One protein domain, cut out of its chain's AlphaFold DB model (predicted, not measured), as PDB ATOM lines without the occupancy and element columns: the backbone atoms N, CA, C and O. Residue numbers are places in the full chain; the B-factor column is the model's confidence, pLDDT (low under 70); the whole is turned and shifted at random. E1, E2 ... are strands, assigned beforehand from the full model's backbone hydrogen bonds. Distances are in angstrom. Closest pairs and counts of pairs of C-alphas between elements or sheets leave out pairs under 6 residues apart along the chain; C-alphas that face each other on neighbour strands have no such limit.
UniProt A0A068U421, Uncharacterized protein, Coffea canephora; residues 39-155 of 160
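This is residues 39 to 155 of the 160 residues of an uncharacterized protein of Coffea canephora (UniProt A0A068U421). What is the shape? It has little regular structure and is elongated: at one end the backbone winds in two stacked three-sided turns, E1 to E3 and E4 to E6, with E11 beside E4; at the other are two hairpins, E7 with E8 and E9 with E10, among loops. What are its measures? The 117 printed residues, all strand by class, have eleven named strands, E1 to E11, holding 44 residues; it spans 50 by 28 by 22 A, only just compact, close to loose, radius of gyration of the C-alphas 15.8 A.

Which sheet is largest? E1, residues 41 to 44, and E11, residues 149 to 154, are parallel edge strands beside E4, residues 59 to 65; N 43 and O 61, and N 62 and O 151, are 2.8 A apart. Which other turns pair? E2, residues 48 to 51, is parallel to E5, residues 67 to 70, with N 49 and O 67 2.9 A apart.

Where are the rest? E3 holds residues 54 to 56, E6 75 to 77, E7 89 to 92, E8 98 to 100, E9 110 to 112 and E10 115 to 117. Where does E1 begin? C-alpha 41 is at (71.853, 98.618, 50.529).

Which links are long? E6 to E7 and E10 to E11. Where is confidence low? Residues 124 to 139, among others, are under 70; the printed part has no cut.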
ATOM      1  N   PHE A  39      66.138 101.385  47.810       71.12
ATOM      2  CA  PHE A  39      67.203 100.826  48.640       71.12
ATOM      3  C   PHE A  39      68.582 101.317  48.211       71.12
ATOM      4  O   PHE A  39      68.923 101.299  47.031       71.12
ATOM      5  N   THR A  40      69.406 101.676  49.188       73.69
ATOM      6  CA  THR A  40      70.831 101.971  48.977       73.69
ATOM      7  C   THR A  40      71.679 100.736  49.259       73.69
ATOM      8  O   THR A  40      72.686 100.509  48.596       73.69
ATOM      9  N   LEU A  41      71.243  99.904  50.211       79.88
ATOM     10  CA  LEU A  41      71.853  98.618  50.529       79.88
ATOM     11  C   LEU A  41      70.764  97.607  50.888       79.88
ATOM     12  O   LEU A  41      69.919  97.881  51.739       79.88
ATOM     13  N   GLN A  42      70.809  96.427  50.273       81.69
ATOM     14  CA  GLN A  42      69.936  95.307  50.608       81.69
ATOM     15  C   GLN A  42      70.784  94.081  50.953       81.69
ATOM     16  O   GLN A  42      71.566  93.605  50.133       81.69
ATOM     17  N   ILE A  43      70.632  93.577  52.177       86.31
ATOM     18  CA  ILE A  43      71.294  92.370  52.678       86.31
ATOM     19  C   ILE A  43      70.240  91.281  52.806       86.31
ATOM     20  O   ILE A  43      69.219  91.468  53.467       86.31
ATOM     21  N   CYS A  44      70.491  90.148  52.161       85.50
ATOM     22  CA  CYS A  44      69.477  89.141  51.914       85.50
ATOM     23  C   CYS A  44      69.920  87.735  52.269       85.50
ATOM     24  O   CYS A  44      70.990  87.310  51.838       85.50
ATOM     25  N   ARG A  45      69.035  86.988  52.942       85.06
ATOM     26  CA  ARG A  45      69.193  85.543  53.187       85.06
ATOM     27  C   ARG A  45      70.542  85.206  53.830       85.06
ATOM     28  O   ARG A  45      71.240  84.291  53.404       85.06
ATOM     29  N   VAL A  46      70.903  85.979  54.849       87.06
ATOM     30  CA  VAL A  46      72.133  85.796  55.624       87.06
ATOM     31  C   VAL A  46      71.750  85.313  57.016       87.06
ATOM     32  O   VAL A  46      70.833  85.859  57.622       87.06
ATOM     33  N   GLU A  47      72.440  84.305  57.544       87.25
ATOM     34  CA  GLU A  47      72.231  83.911  58.940       87.25
ATOM     35  C   GLU A  47      72.705  85.029  59.879       87.25
ATOM     36  O   GLU A  47      71.885  85.648  60.551       87.25
ATOM     37  N   ASP A  48      73.991  85.378  59.848       88.94
ATOM     38  CA  ASP A  48      74.552  86.389  60.744       88.94
ATOM     39  C   ASP A  48      75.268  87.508  59.975       88.94
ATOM     40  O   ASP A  48      76.146  87.262  59.146       88.94
ATOM     41  N   VAL A  49      74.919  88.758  60.285       91.25
ATOM     42  CA  VAL A  49      75.622  89.960  59.818       91.25
ATOM     43  C   VAL A  49      76.402  90.550  60.986       91.25
ATOM     44  O   VAL A  49      75.808  90.917  61.997       91.25
ATOM     45  N   ILE A  50      77.723  90.674  60.844       92.81
ATOM     46  CA  ILE A  50      78.597  91.291  61.850       92.81
ATOM     47  C   ILE A  50      79.158  92.593  61.282       92.81
ATOM     48  O   ILE A  50      79.798  92.586  60.233       92.81
ATOM     49  N   VAL A  51      78.931  93.705  61.981       93.06
ATOM     50  CA  VAL A  51      79.411  95.033  61.580       93.06
ATOM     51  C   VAL A  51      80.507  95.493  62.540       93.06
ATOM     52  O   VAL A  51      80.242  95.697  63.722       93.06
ATOM     53  N   GLU A  52      81.731  95.661  62.028       93.06
ATOM     54  CA  GLU A  52      82.915  96.136  62.779       93.06
ATOM     55  C   GLU A  52      83.468  97.482  62.279       93.06
ATOM     56  O   GLU A  52      84.508  97.933  62.758       93.06
ATOM     57  N   GLY A  53      82.768  98.123  61.339       92.25
ATOM     58  CA  GLY A  53      83.077  99.448  60.793       92.25
ATOM     59  C   GLY A  53      81.798 100.182  60.383       92.25
ATOM     60  O   GLY A  53      80.741  99.909  60.942       92.25
ATOM     61  N   LEU A  54      81.868 101.081  59.401       89.75
ATOM     62  CA  LEU A  54      80.718 101.890  58.983       89.75
ATOM     63  C   LEU A  54      79.942 101.248  57.823       89.75
ATOM     64  O   LEU A  54      80.507 100.973  56.763       89.75
ATOM     65  N   VAL A  55      78.635 101.079  58.010       88.25
ATOM     66  CA  VAL A  55      77.658 100.831  56.944       88.25
ATOM     67  C   VAL A  55      76.810 102.086  56.788       88.25
ATOM     68  O   VAL A  55      76.078 102.447  57.705       88.25
ATOM     69  N   GLU A  56      76.891 102.738  55.631       85.19
ATOM     70  CA  GLU A  56      76.164 103.977  55.344       85.19
ATOM     71  C   GLU A  56      75.221 103.795  54.146       85.19
ATOM     72  O   GLU A  56      75.585 103.187  53.137       85.19
ATOM     73  N   GLY A  57      73.998 104.312  54.252       78.62
ATOM     74  CA  GLY A  57      72.990 104.253  53.191       78.62
ATOM     75  C   GLY A  57      71.837 105.224  53.443       78.62
ATOM     76  O   GLY A  57      71.735 105.818  54.504       78.62
ATOM     77  N   SER A  58      70.946 105.407  52.475       74.81
ATOM     78  CA  SER A  58      69.682 106.139  52.654       74.81
ATOM     79  C   SER A  58      68.592 105.213  53.187       74.81
ATOM     80  O   SER A  58      67.911 105.532  54.159       74.81
ATOM     81  N   ILE A  59      68.442 104.046  52.552       77.38
ATOM     82  CA  ILE A  59      67.587 102.949  53.002       77.38
ATOM     83  C   ILE A  59      68.428 101.677  53.056       77.38
ATOM     84  O   ILE A  59      68.851 101.162  52.014       77.38
ATOM     85  N   ILE A  60      68.660 101.171  54.267       81.69
ATOM     86  CA  ILE A  60      69.385  99.917  54.510       81.69
ATOM     87  C   ILE A  60      68.363  98.840  54.858       81.69
ATOM     88  O   ILE A  60      67.670  98.943  55.869       81.69
ATOM     89  N   HIS A  61      68.258  97.810  54.025       81.31
ATOM     90  CA  HIS A  61      67.249  96.766  54.153       81.31
ATOM     91  C   HIS A  61      67.873  95.409  54.479       81.31
ATOM     92  O   HIS A  61      68.655  94.866  53.702       81.31
ATOM     93  N   PHE A  62      67.481  94.839  55.616       84.50
ATOM     94  CA  PHE A  62      67.806  93.479  56.030       84.50
ATOM     95  C   PHE A  62      66.602  92.570  55.769       84.50
ATOM     96  O   PHE A  62      65.600  92.605  56.494       84.50
ATOM     97  N   HIS A  63      66.703  91.746  54.729       82.62
ATOM     98  CA  HIS A  63      65.656  90.829  54.301       82.62
ATOM     99  C   HIS A  63      66.022  89.381  54.631       82.62
ATOM    100  O   HIS A  63      67.002  88.841  54.115       82.62
ATOM    101  N   TRP A  64      65.210  88.736  55.472       81.00
ATOM    102  CA  TRP A  64      65.445  87.356  55.922       81.00
ATOM    103  C   TRP A  64      66.851  87.172  56.492       81.00
ATOM    104  O   TRP A  64      67.563  86.222  56.170       81.00
ATOM    105  N   VAL A  65      67.240  88.134  57.324       84.06
ATOM    106  CA  VAL A  65      68.447  88.047  58.132       84.06
ATOM    107  C   VAL A  65      68.051  87.529  59.505       84.06
ATOM    108  O   VAL A  65      67.055  87.991  60.074       84.06
ATOM    109  N   ARG A  66      68.782  86.541  60.026       83.88
ATOM    110  CA  ARG A  66      68.479  85.986  61.349       83.88
ATOM    111  C   ARG A  66      69.016  86.898  62.447       83.88
ATOM    112  O   ARG A  66      68.234  87.319  63.297       83.88
ATOM    113  N   THR A  67      70.296  87.261  62.380       84.56
ATOM    114  CA  THR A  67      70.937  88.111  63.389       84.56
ATOM    115  C   THR A  67      71.740  89.233  62.741       84.56
ATOM    116  O   THR A  67      72.511  89.006  61.811       84.56
ATOM    117  N   VAL A  68      71.615  90.445  63.282       88.81
ATOM    118  CA  VAL A  68      72.522  91.561  62.987       88.81
ATOM    119  C   VAL A  68      73.223  91.948  64.283       88.81
ATOM    120  O   VAL A  68      72.574  92.315  65.260       88.81
ATOM    121  N   VAL A  69      74.549  91.849  64.300       90.06
ATOM    122  CA  VAL A  69      75.398  92.171  65.447       90.06
ATOM    123  C   VAL A  69      76.307  93.330  65.072       90.06
ATOM    124  O   VAL A  69      77.262  93.175  64.312       90.06
ATOM    125  N   VAL A  70      76.038  94.496  65.650       90.19
ATOM    126  CA  VAL A  70      76.922  95.659  65.543       90.19
ATOM    127  C   VAL A  70      77.916  95.607  66.702       90.19
ATOM    128  O   VAL A  70      77.524  95.611  67.870       90.19
ATOM    129  N   LYS A  71      79.208  95.467  66.392       92.88
ATOM    130  CA  LYS A  71      80.282  95.473  67.396       92.88
ATOM    131  C   LYS A  71      80.534  96.900  67.898       92.88
ATOM    132  O   LYS A  71      80.119  97.846  67.243       92.88
ATOM    133  N   PRO A  72      81.270  97.090  69.011       91.81
ATOM    134  CA  PRO A  72      81.568  98.432  69.524       91.81
ATOM    135  C   PRO A  72      82.299  99.360  68.541       91.81
ATOM    136  O   PRO A  72      82.192 100.572  68.672       91.81
ATOM    137  N   SER A  73      83.051  98.811  67.580       93.88
ATOM    138  CA  SER A  73      83.699  99.577  66.504       93.88
ATOM    139  C   SER A  73      82.817  99.768  65.265       93.88
ATOM    140  O   SER A  73      83.247 100.403  64.305       93.88
ATOM    141  N   GLY A  74      81.628  99.165  65.253       90.81
ATOM    142  CA  GLY A  74      80.701  99.175  64.135       90.81
ATOM    143  C   GLY A  74      79.612 100.230  64.279       90.81
ATOM    144  O   GLY A  74      79.166 100.541  65.381       90.81
ATOM    145  N   GLU A  75      79.143 100.729  63.143       88.19
ATOM    146  CA  GLU A  75      78.048 101.685  63.046       88.19
ATOM    147  C   GLU A  75      77.222 101.394  61.789       88.19
ATOM    148  O   GLU A  75      77.767 101.128  60.718       88.19
ATOM    149  N   ILE A  76      75.895 101.451  61.919       86.94
ATOM    150  CA  ILE A  76      74.974 101.449  60.782       86.94
ATOM    151  C   ILE A  76      74.285 102.809  60.775       86.94
ATOM    152  O   ILE A  76      73.455 103.083  61.642       86.94
ATOM    153  N   SER A  77      74.618 103.645  59.796       81.81
ATOM    154  CA  SER A  77      74.021 104.965  59.635       81.81
ATOM    155  C   SER A  77      73.127 105.006  58.403       81.81
ATOM    156  O   SER A  77      73.571 104.812  57.273       81.81
ATOM    157  N   ALA A  78      71.851 105.310  58.636       77.56
ATOM    158  CA  ALA A  78      70.942 105.757  57.588       77.56
ATOM    159  C   ALA A  78      70.791 107.295  57.551       77.56
ATOM    160  O   ALA A  78      69.997 107.845  56.788       77.56
ATOM    161  N   SER A  79      71.513 108.005  58.421       65.12
ATOM    162  CA  SER A  79      71.353 109.442  58.647       65.12
ATOM    163  C   SER A  79      72.392 110.188  57.816       65.12
ATOM    164  O   SER A  79      73.574 110.129  58.130       65.12
ATOM    165  N   GLY A  80      71.973 110.858  56.739       61.59
ATOM    166  CA  GLY A  80      72.884 111.625  55.870       61.59
ATOM    167  C   GLY A  80      72.659 111.443  54.371       61.59
ATOM    168  O   GLY A  80      72.937 112.359  53.601       61.59
ATOM    169  N   LEU A  81      72.086 110.312  53.951       62.12
ATOM    170  CA  LEU A  81      71.802 110.036  52.534       62.12
ATOM    171  C   LEU A  81      70.306 109.984  52.207       62.12
ATOM    172  O   LEU A  81      69.941 109.763  51.056       62.12
ATOM    173  N   GLY A  82      69.439 110.137  53.205       70.94
ATOM    174  CA  GLY A  82      67.996 110.171  53.008       70.94
ATOM    175  C   GLY A  82      67.477 111.555  52.612       70.94
ATOM    176  O   GLY A  82      68.086 112.266  51.818       70.94
ATOM    177  N   CYS A  83      66.331 111.939  53.156       73.31
ATOM    178  CA  CYS A  83      65.612 113.139  52.753       73.31
ATOM    179  C   CYS A  83      65.950 114.331  53.648       73.31
ATOM    180  O   CYS A  83      65.815 114.256  54.875       73.31
ATOM    181  N   ILE A  84      66.383 115.433  53.030       73.25
ATOM    182  CA  ILE A  84      66.436 116.736  53.689       73.25
ATOM    183  C   ILE A  84      65.002 117.279  53.711       73.25
ATOM    184  O   ILE A  84      64.343 117.392  52.680       73.25
ATOM    185  N   GLY A  85      64.458 117.511  54.907       69.88
ATOM    186  CA  GLY A  85      63.010 117.659  55.059       69.88
ATOM    187  C   GLY A  85      62.225 116.394  54.655       69.88
ATOM    188  O   GLY A  85      62.784 115.316  54.474       69.88
ATOM    189  N   GLY A  86      60.896 116.506  54.572       72.81
ATOM    190  CA  GLY A  86      59.984 115.391  54.275       72.81
ATOM    191  C   GLY A  86      58.734 115.400  55.166       72.81
ATOM    192  O   GLY A  86      58.349 116.448  55.686       72.81
ATOM    193  N   LEU A  87      58.086 114.244  55.338       76.81
ATOM    194  CA  LEU A  87      56.845 114.099  56.118       76.81
ATOM    195  C   LEU A  87      56.971 114.452  57.611       76.81
ATOM    196  O   LEU A  87      56.015 114.938  58.212       76.81
ATOM    197  N   GLY A  88      58.143 114.230  58.195       75.50
ATOM    198  CA  GLY A  88      58.488 114.562  59.575       75.50
ATOM    199  C   GLY A  88      59.181 115.900  59.745       75.50
ATOM    200  O   GLY A  88      59.846 116.106  60.757       75.50
ATOM    201  N   ARG A  89      59.138 116.784  58.748       82.50
ATOM    202  CA  ARG A  89      59.775 118.095  58.862       82.50
ATOM    203  C   ARG A  89      59.122 118.885  60.001       82.50
ATOM    204  O   ARG A  89      57.902 119.027  60.040       82.50
ATOM    205  N   GLY A  90      59.943 119.379  60.925       79.81
ATOM    206  CA  GLY A  90      59.516 120.293  61.978       79.81
ATOM    207  C   GLY A  90      59.524 121.744  61.519       79.81
ATOM    208  O   GLY A  90      59.676 122.061  60.335       79.81
ATOM    209  N   GLU A  91      59.354 122.641  62.479       85.69
ATOM    210  CA  GLU A  91      59.397 124.071  62.212       85.69
ATOM    211  C   GLU A  91      60.803 124.504  61.763       85.69
ATOM    212  O   GLU A  91      61.817 123.963  62.211       85.69
ATOM    213  N   VAL A  92      60.858 125.472  60.843       85.50
ATOM    214  CA  VAL A  92      62.103 126.071  60.353       85.50
ATOM    215  C   VAL A  92      62.007 127.576  60.552       85.50
ATOM    216  O   VAL A  92      61.161 128.228  59.938       85.50
ATOM    217  N   LEU A  93      62.870 128.122  61.402       83.69
ATOM    218  CA  LEU A  93      62.920 129.555  61.671       83.69
ATOM    219  C   LEU A  93      63.673 130.313  60.562       83.69
ATOM    220  O   LEU A  93      64.510 129.727  59.871       83.69
ATOM    221  N   PRO A  94      63.466 131.640  60.426       81.38
ATOM    222  CA  PRO A  94      64.227 132.476  59.491       81.38
ATOM    223  C   PRO A  94      65.744 132.453  59.722       81.38
ATOM    224  O   PRO A  94      66.509 132.704  58.796       81.38
ATOM    225  N   SER A  95      66.180 132.138  60.946       78.38
ATOM    226  CA  SER A  95      67.589 131.945  61.308       78.38
ATOM    227  C   SER A  95      68.204 130.664  60.731       78.38
ATOM    228  O   SER A  95      69.404 130.459  60.865       78.38
ATOM    229  N   GLY A  96      67.399 129.794  60.113       77.62
ATOM    230  CA  GLY A  96      67.812 128.486  59.603       77.62
ATOM    231  C   GLY A  96      67.745 127.365  60.642       77.62
ATOM    232  O   GLY A  96      67.858 126.192  60.288       77.62
ATOM    233  N   LEU A  97      67.503 127.697  61.914       81.38
ATOM    234  CA  LEU A  97      67.345 126.695  62.959       81.38
ATOM    235  C   LEU A  97      66.058 125.894  62.735       81.38
ATOM    236  O   LEU A  97      65.016 126.448  62.376       81.38
ATOM    237  N   SER A  98      66.138 124.581  62.928       83.38
ATOM    238  CA  SER A  98      65.039 123.680  62.608       83.38
ATOM    239  C   SER A  98      65.031 122.430  63.471       83.38
ATOM    240  O   SER A  98      66.051 122.044  64.038       83.38
ATOM    241  N   SER A  99      63.865 121.793  63.542       82.94
ATOM    242  CA  SER A  99      63.699 120.467  64.135       82.94
ATOM    243  C   SER A  99      63.081 119.494  63.123       82.94
ATOM    244  O   SER A  99      62.638 119.883  62.039       82.94
ATOM    245  N   GLY A 100      63.092 118.207  63.450       81.31
ATOM    246  CA  GLY A 100      62.575 117.122  62.620       81.31
ATOM    247  C   GLY A 100      62.079 115.965  63.478       81.31
ATOM    248  O   GLY A 100      62.276 115.948  64.694       81.31
ATOM    249  N   ALA A 101      61.399 115.015  62.852       77.50
ATOM    250  CA  ALA A 101      60.895 113.808  63.488       77.50
ATOM    251  C   ALA A 101      61.533 112.554  62.891       77.50
ATOM    252  O   ALA A 101      61.737 112.451  61.679       77.50
ATOM    253  N   GLY A 102      61.785 111.570  63.752       74.38
ATOM    254  CA  GLY A 102      62.088 110.209  63.326       74.38
ATOM    255  C   GLY A 102      60.840 109.485  62.819       74.38
ATOM    256  O   GLY A 102      59.714 109.879  63.117       74.38
ATOM    257  N   HIS A 103      61.045 108.419  62.053       74.38
ATOM    258  CA  HIS A 103      59.963 107.571  61.550       74.38
ATOM    259  C   HIS A 103      59.161 106.948  62.701       74.38
ATOM    260  O   HIS A 103      59.740 106.440  63.661       74.38
ATOM    261  N   GLY A 104      57.833 106.982  62.613       70.94
ATOM    262  CA  GLY A 104      56.912 106.409  63.600       70.94
ATOM    263  C   GLY A 104      56.796 107.187  64.917       70.94
ATOM    264  O   GLY A 104      56.096 106.740  65.827       70.94
ATOM    265  N   GLY A 105      57.453 108.344  65.048       73.38
ATOM    266  CA  GLY A 105      57.487 109.123  66.287       73.38
ATOM    267  C   GLY A 105      57.367 110.625  66.057       73.38
ATOM    268  O   GLY A 105      57.591 111.126  64.960       73.38
ATOM    269  N   ARG A 106      56.997 111.366  67.108       80.69
ATOM    270  CA  ARG A 106      57.015 112.835  67.071       80.69
ATOM    271  C   ARG A 106      58.444 113.312  67.318       80.69
ATOM    272  O   ARG A 106      59.139 112.764  68.170       80.69
ATOM    273  N   GLY A 107      58.858 114.338  66.587       80.31
ATOM    274  CA  GLY A 107      60.129 115.017  66.797       80.31
ATOM    275  C   GLY A 107      60.169 115.769  68.122       80.31
ATOM    276  O   GLY A 107      59.134 116.206  68.625       80.31
ATOM    277  N   GLY A 108      61.369 115.930  68.676       81.88
ATOM    278  CA  GLY A 108      61.577 116.739  69.873       81.88
ATOM    279  C   GLY A 108      61.395 118.228  69.582       81.88
ATOM    280  O   GLY A 108      61.869 118.732  68.561       81.88
ATOM    281  N   ASP A 109      60.719 118.927  70.489       86.69
ATOM    282  CA  ASP A 109      60.676 120.384  70.473       86.69
ATOM    283  C   ASP A 109      62.006 120.930  71.030       86.69
ATOM    284  O   ASP A 109      62.555 120.389  71.996       86.69
ATOM    285  N   THR A 110      62.525 122.005  70.438       82.62
ATOM    286  CA  THR A 110      63.827 122.586  70.802       82.62
ATOM    287  C   THR A 110      63.658 124.041  71.218       82.62
ATOM    288  O   THR A 110      62.902 124.792  70.606       82.62
ATOM    289  N   PHE A 111      64.399 124.460  72.244       87.62
ATOM    290  CA  PHE A 111      64.532 125.862  72.634       87.62
ATOM    291  C   PHE A 111      65.982 126.305  72.466       87.62
ATOM    292  O   PHE A 111      66.890 125.689  73.025       87.62
ATOM    293  N   TYR A 112      66.197 127.386  71.724       82.25
ATOM    294  CA  TYR A 112      67.521 127.958  71.501       82.25
ATOM    295  C   TYR A 112      67.424 129.478  71.450       82.25
ATOM    296  O   TYR A 112      66.598 130.020  70.721       82.25
ATOM    297  N   ASP A 113      68.260 130.159  72.235       86.88
ATOM    298  CA  ASP A 113      68.355 131.625  72.272       86.88
ATOM    299  C   ASP A 113      66.987 132.335  72.401       86.88
ATOM    300  O   ASP A 113      66.618 133.216  71.627       86.88
ATOM    301  N   GLY A 114      66.155 131.857  73.336       85.50
ATOM    302  CA  GLY A 114      64.802 132.380  73.581       85.50
ATOM    303  C   GLY A 114      63.759 132.032  72.510       85.50
ATOM    304  O   GLY A 114      62.582 132.339  72.693       85.50
ATOM    305  N   SER A 115      64.159 131.362  71.430       85.56
ATOM    306  CA  SER A 115      63.271 130.909  70.360       85.56
ATOM    307  C   SER A 115      62.824 129.468  70.599       85.56
ATOM    308  O   SER A 115      63.641 128.595  70.900       85.56
ATOM    309  N   TYR A 116      61.521 129.222  70.459       87.81
ATOM    310  CA  TYR A 116      60.922 127.888  70.473       87.81
ATOM    311  C   TYR A 116      60.787 127.357  69.052       87.81
ATOM    312  O   TYR A 116      60.410 128.107  68.154       87.81
ATOM    313  N   ILE A 117      61.067 126.071  68.865       86.31
ATOM    314  CA  ILE A 117      60.942 125.389  67.581       86.31
ATOM    315  C   ILE A 117      60.204 124.087  67.811       86.31
ATOM    316  O   ILE A 117      60.710 123.189  68.491       86.31
ATOM    317  N   ALA A 118      59.021 123.978  67.213       86.75
ATOM    318  CA  ALA A 118      58.264 122.742  67.265       86.75
ATOM    319  C   ALA A 118      58.988 121.617  66.505       86.75
ATOM    320  O   ALA A 118      59.474 121.793  65.380       86.75
ATOM    321  N   GLY A 119      59.018 120.436  67.118       85.31
ATOM    322  CA  GLY A 119      59.477 119.205  66.501       85.31
ATOM    323  C   GLY A 119      58.604 118.780  65.325       85.31
ATOM    324  O   GLY A 119      57.470 119.230  65.155       85.31
ATOM    325  N   GLY A 120      59.136 117.874  64.507       84.12
ATOM    326  CA  GLY A 120      58.374 117.278  63.413       84.12
ATOM    327  C   GLY A 120      57.119 116.547  63.888       84.12
ATOM    328  O   GLY A 120      57.101 115.929  64.958       84.12
ATOM    329  N   SER A 121      56.064 116.584  63.079       81.19
ATOM    330  CA  SER A 121      54.870 115.759  63.282       81.19
ATOM    331  C   SER A 121      55.179 114.267  63.137       81.19
ATOM    332  O   SER A 121      56.117 113.891  62.441       81.19
ATOM    333  N   VAL A 122      54.360 113.419  63.771       79.75
ATOM    334  CA  VAL A 122      54.408 111.965  63.562       79.75
ATOM    335  C   VAL A 122      54.083 111.659  62.102       79.75
ATOM    336  O   VAL A 122      53.105 112.165  61.552       79.75
ATOM    337  N   TYR A 123      54.891 110.807  61.499       75.00
ATOM    338  CA  TYR A 123      54.696 110.211  60.182       75.00
ATOM    339  C   TYR A 123      55.311 108.817  60.228       75.00
ATOM    340  O   TYR A 123      56.026 108.493  61.178       75.00
ATOM    341  N   GLY A 124      55.067 108.003  59.209       68.25
ATOM    342  CA  GLY A 124      55.507 106.623  59.261       68.25
ATOM    343  C   GLY A 124      54.511 105.731  59.977       68.25
ATOM    344  O   GLY A 124      53.812 106.143  60.902       68.25
ATOM    345  N   ASP A 125      54.497 104.478  59.556       68.19
ATOM    346  CA  ASP A 125      54.027 103.372  60.373       68.19
ATOM    347  C   ASP A 125      55.266 102.551  60.739       68.19
ATOM    348  O   ASP A 125      56.118 102.309  59.880       68.19
ATOM    349  N   ALA A 126      55.391 102.128  61.997       60.41
ATOM    350  CA  ALA A 126      56.485 101.255  62.424       60.41
ATOM    351  C   ALA A 126      56.549  99.963  61.585       60.41
ATOM    352  O   ALA A 126      57.632  99.402  61.413       60.41
ATOM    353  N   ASP A 127      55.414  99.548  61.016       60.03
ATOM    354  CA  ASP A 127      55.296  98.390  60.134       60.03
ATOM    355  C   ASP A 127      55.476  98.734  58.634       60.03
ATOM    356  O   ASP A 127      55.600  97.821  57.813       60.03
ATOM    357  N   LEU A 128      55.530 100.024  58.252       62.31
ATOM    358  CA  LEU A 128      55.705 100.498  56.867       62.31
ATOM    359  C   LEU A 128      57.004 101.312  56.717       62.31
ATOM    360  O   LEU A 128      57.028 102.532  56.895       62.31
ATOM    361  N   PRO A 129      58.107 100.655  56.344       56.72
ATOM    362  CA  PRO A 129      59.454 101.177  56.553       56.72
ATOM    363  C   PRO A 129      59.974 102.090  55.426       56.72
ATOM    364  O   PRO A 129      61.140 102.473  55.405       56.72
ATOM    365  N   CYS A 130      59.120 102.440  54.467       61.12
ATOM    366  CA  CYS A 130      59.487 103.253  53.309       61.12
ATOM    367  C   CYS A 130      59.385 104.768  53.529       61.12
ATOM    368  O   CYS A 130      59.874 105.533  52.697       61.12
ATOM    369  N   GLN A 131      58.639 105.206  54.550       65.06
ATOM    370  CA  GLN A 131      58.252 106.607  54.688       65.06
ATOM    371  C   GLN A 131      59.423 107.296  55.362       65.06
ATOM    372  O   GLN A 131      59.568 107.232  56.572       65.06
ATOM    373  N   LEU A 132      60.349 107.845  54.587       62.97
ATOM    374  CA  LEU A 132      61.635 108.192  55.172       62.97
ATOM    375  C   LEU A 132      61.555 109.313  56.198       62.97
ATOM    376  O   LEU A 132      60.907 110.343  55.988       62.97
ATOM    377  N   GLY A 133      62.310 109.065  57.273       62.16
ATOM    378  CA  GLY A 133      63.122 110.033  57.997       62.16
ATOM    379  C   GLY A 133      63.097 111.436  57.416       62.16
ATOM    380  O   GLY A 133      63.743 111.660  56.407       62.16
ATOM    381  N   SER A 134      62.441 112.413  58.026       61.19
ATOM    382  CA  SER A 134      62.703 113.804  57.642       61.19
ATOM    383  C   SER A 134      63.774 114.357  58.540       61.19
ATOM    384  O   SER A 134      63.551 114.558  59.735       61.19
ATOM    385  N   GLY A 135      64.940 114.605  57.959       62.69
ATOM    386  CA  GLY A 135      65.916 115.414  58.657       62.69
ATOM    387  C   GLY A 135      65.405 116.852  58.824       62.69
ATOM    388  O   GLY A 135      64.436 117.281  58.186       62.69
ATOM    389  N   SER A 136      66.000 117.583  59.761       67.69
ATOM    390  CA  SER A 136      65.609 118.950  60.092       67.69
ATOM    391  C   SER A 136      66.068 119.940  59.018       67.69
ATOM    392  O   SER A 136      67.177 119.840  58.498       67.69
ATOM    393  N   GLY A 137      65.232 120.936  58.725       67.81
ATOM    394  CA  GLY A 137      65.617 122.081  57.898       67.81
ATOM    395  C   GLY A 137      65.005 122.082  56.503       67.81
ATOM    396  O   GLY A 137      63.880 121.632  56.286       67.81
ATOM    397  N   ASN A 138      65.719 122.703  55.571       69.88
ATOM    398  CA  ASN A 138      65.332 122.927  54.179       69.88
ATOM    399  C   ASN A 138      66.584 122.737  53.319       69.88
ATOM    400  O   ASN A 138      67.630 123.250  53.696       69.88
ATOM    401  N   ASP A 139      66.458 122.118  52.148       68.62
ATOM    402  CA  ASP A 139      67.497 121.947  51.118       68.62
ATOM    403  C   ASP A 139      68.267 123.234  50.763       68.62
ATOM    404  O   ASP A 139      69.379 123.181  50.243       68.62
ATOM    405  N   SER A 140      67.678 124.403  51.024       70.31
ATOM    406  CA  SER A 140      68.304 125.716  50.813       70.31
ATOM    407  C   SER A 140      69.252 126.146  51.945       70.31
ATOM    408  O   SER A 140      69.919 127.171  51.810       70.31
ATOM    409  N   LEU A 141      69.274 125.429  53.072       71.00
ATOM    410  CA  LEU A 141      70.087 125.737  54.248       71.00
ATOM    411  C   LEU A 141      71.320 124.817  54.298       71.00
ATOM    412  O   LEU A 141      71.180 123.610  54.117       71.00
ATOM    413  N   PRO A 142      72.520 125.358  54.574       63.12
ATOM    414  CA  PRO A 142      73.760 124.580  54.569       63.12
ATOM    415  C   PRO A 142      73.839 123.521  55.681       63.12
ATOM    416  O   PRO A 142      74.496 122.506  55.481       63.12
ATOM    417  N   ASP A 143      73.137 123.725  56.799       68.69
ATOM    418  CA  ASP A 143      73.140 122.823  57.965       68.69
ATOM    419  C   ASP A 143      71.877 121.948  58.042       68.69
ATOM    420  O   ASP A 143      71.469 121.498  59.116       68.69
ATOM    421  N   ALA A 144      71.205 121.737  56.909       72.88
ATOM    422  CA  ALA A 144      70.030 120.884  56.868       72.88
ATOM    423  C   ALA A 144      70.430 119.409  57.020       72.88
ATOM    424  O   ALA A 144      71.306 118.902  56.315       72.88
ATOM    425  N   ALA A 145      69.778 118.714  57.946       72.44
ATOM    426  CA  ALA A 145      70.005 117.296  58.165       72.44
ATOM    427  C   ALA A 145      69.140 116.481  57.196       72.44
ATOM    428  O   ALA A 145      68.008 116.861  56.892       72.44
ATOM    429  N   ALA A 146      69.660 115.336  56.749       73.62
ATOM    430  CA  ALA A 146      68.918 114.348  55.976       73.62
ATOM    431  C   ALA A 146      68.536 113.148  56.856       73.62
ATOM    432  O   ALA A 146      69.364 112.662  57.630       73.62
ATOM    433  N   GLY A 147      67.311 112.639  56.715       70.12
ATOM    434  CA  GLY A 147      66.829 111.454  57.426       70.12
ATOM    435  C   GLY A 147      66.617 110.271  56.483       70.12
ATOM    436  O   GLY A 147      65.937 110.388  55.470       70.12
ATOM    437  N   GLY A 148      67.216 109.123  56.783       72.38
ATOM    438  CA  GLY A 148      66.965 107.870  56.067       72.38
ATOM    439  C   GLY A 148      66.191 106.864  56.912       72.38
ATOM    440  O   GLY A 148      65.506 107.233  57.869       72.38
ATOM    441  N   GLY A 149      66.298 105.584  56.558       74.06
ATOM    442  CA  GLY A 149      65.633 104.491  57.263       74.06
ATOM    443  C   GLY A 149      66.433 103.191  57.258       74.06
ATOM    444  O   GLY A 149      67.108 102.852  56.286       74.06
ATOM    445  N   ILE A 150      66.331 102.436  58.351       73.38
ATOM    446  CA  ILE A 150      66.793 101.047  58.429       73.38
ATOM    447  C   ILE A 150      65.555 100.162  58.513       73.38
ATOM    448  O   ILE A 150      64.691 100.367  59.364       73.38
ATOM    449  N   ILE A 151      65.475  99.179  57.625       72.25
ATOM    450  CA  ILE A 151      64.325  98.296  57.462       72.25
ATOM    451  C   ILE A 151      64.763  96.876  57.798       72.25
ATOM    452  O   ILE A 151      65.646  96.337  57.135       72.25
ATOM    453  N   GLY A 152      64.151  96.249  58.799       66.56
ATOM    454  CA  GLY A 152      64.499  94.888  59.203       66.56
ATOM    455  C   GLY A 152      63.286  93.973  59.262       66.56
ATOM    456  O   GLY A 152      62.399  94.180  60.086       66.56
ATOM    457  N   LYS A 153      63.279  92.910  58.450       58.41
ATOM    458  CA  LYS A 153      62.416  91.742  58.683       58.41
ATOM    459  C   LYS A 153      63.286  90.621  59.246       58.41
ATOM    460  O   LYS A 153      63.786  89.776  58.502       58.41
ATOM    461  N   LEU A 154      63.508  90.677  60.558       53.12
ATOM    462  CA  LEU A 154      64.267  89.670  61.296       53.12
ATOM    463  C   LEU A 154      63.459  88.374  61.389       53.12
ATOM    464  O   LEU A 154      62.242  88.402  61.593       53.12
ATOM    465  N   PHE A 155      64.137  87.235  61.227       45.09
ATOM    466  CA  PHE A 155      63.490  85.916  61.228       45.09
ATOM    467  C   PHE A 155      62.892  85.530  62.596       45.09
ATOM    468  O   PHE A 155      62.076  84.615  62.670       45.09
TER     469      PHE A 155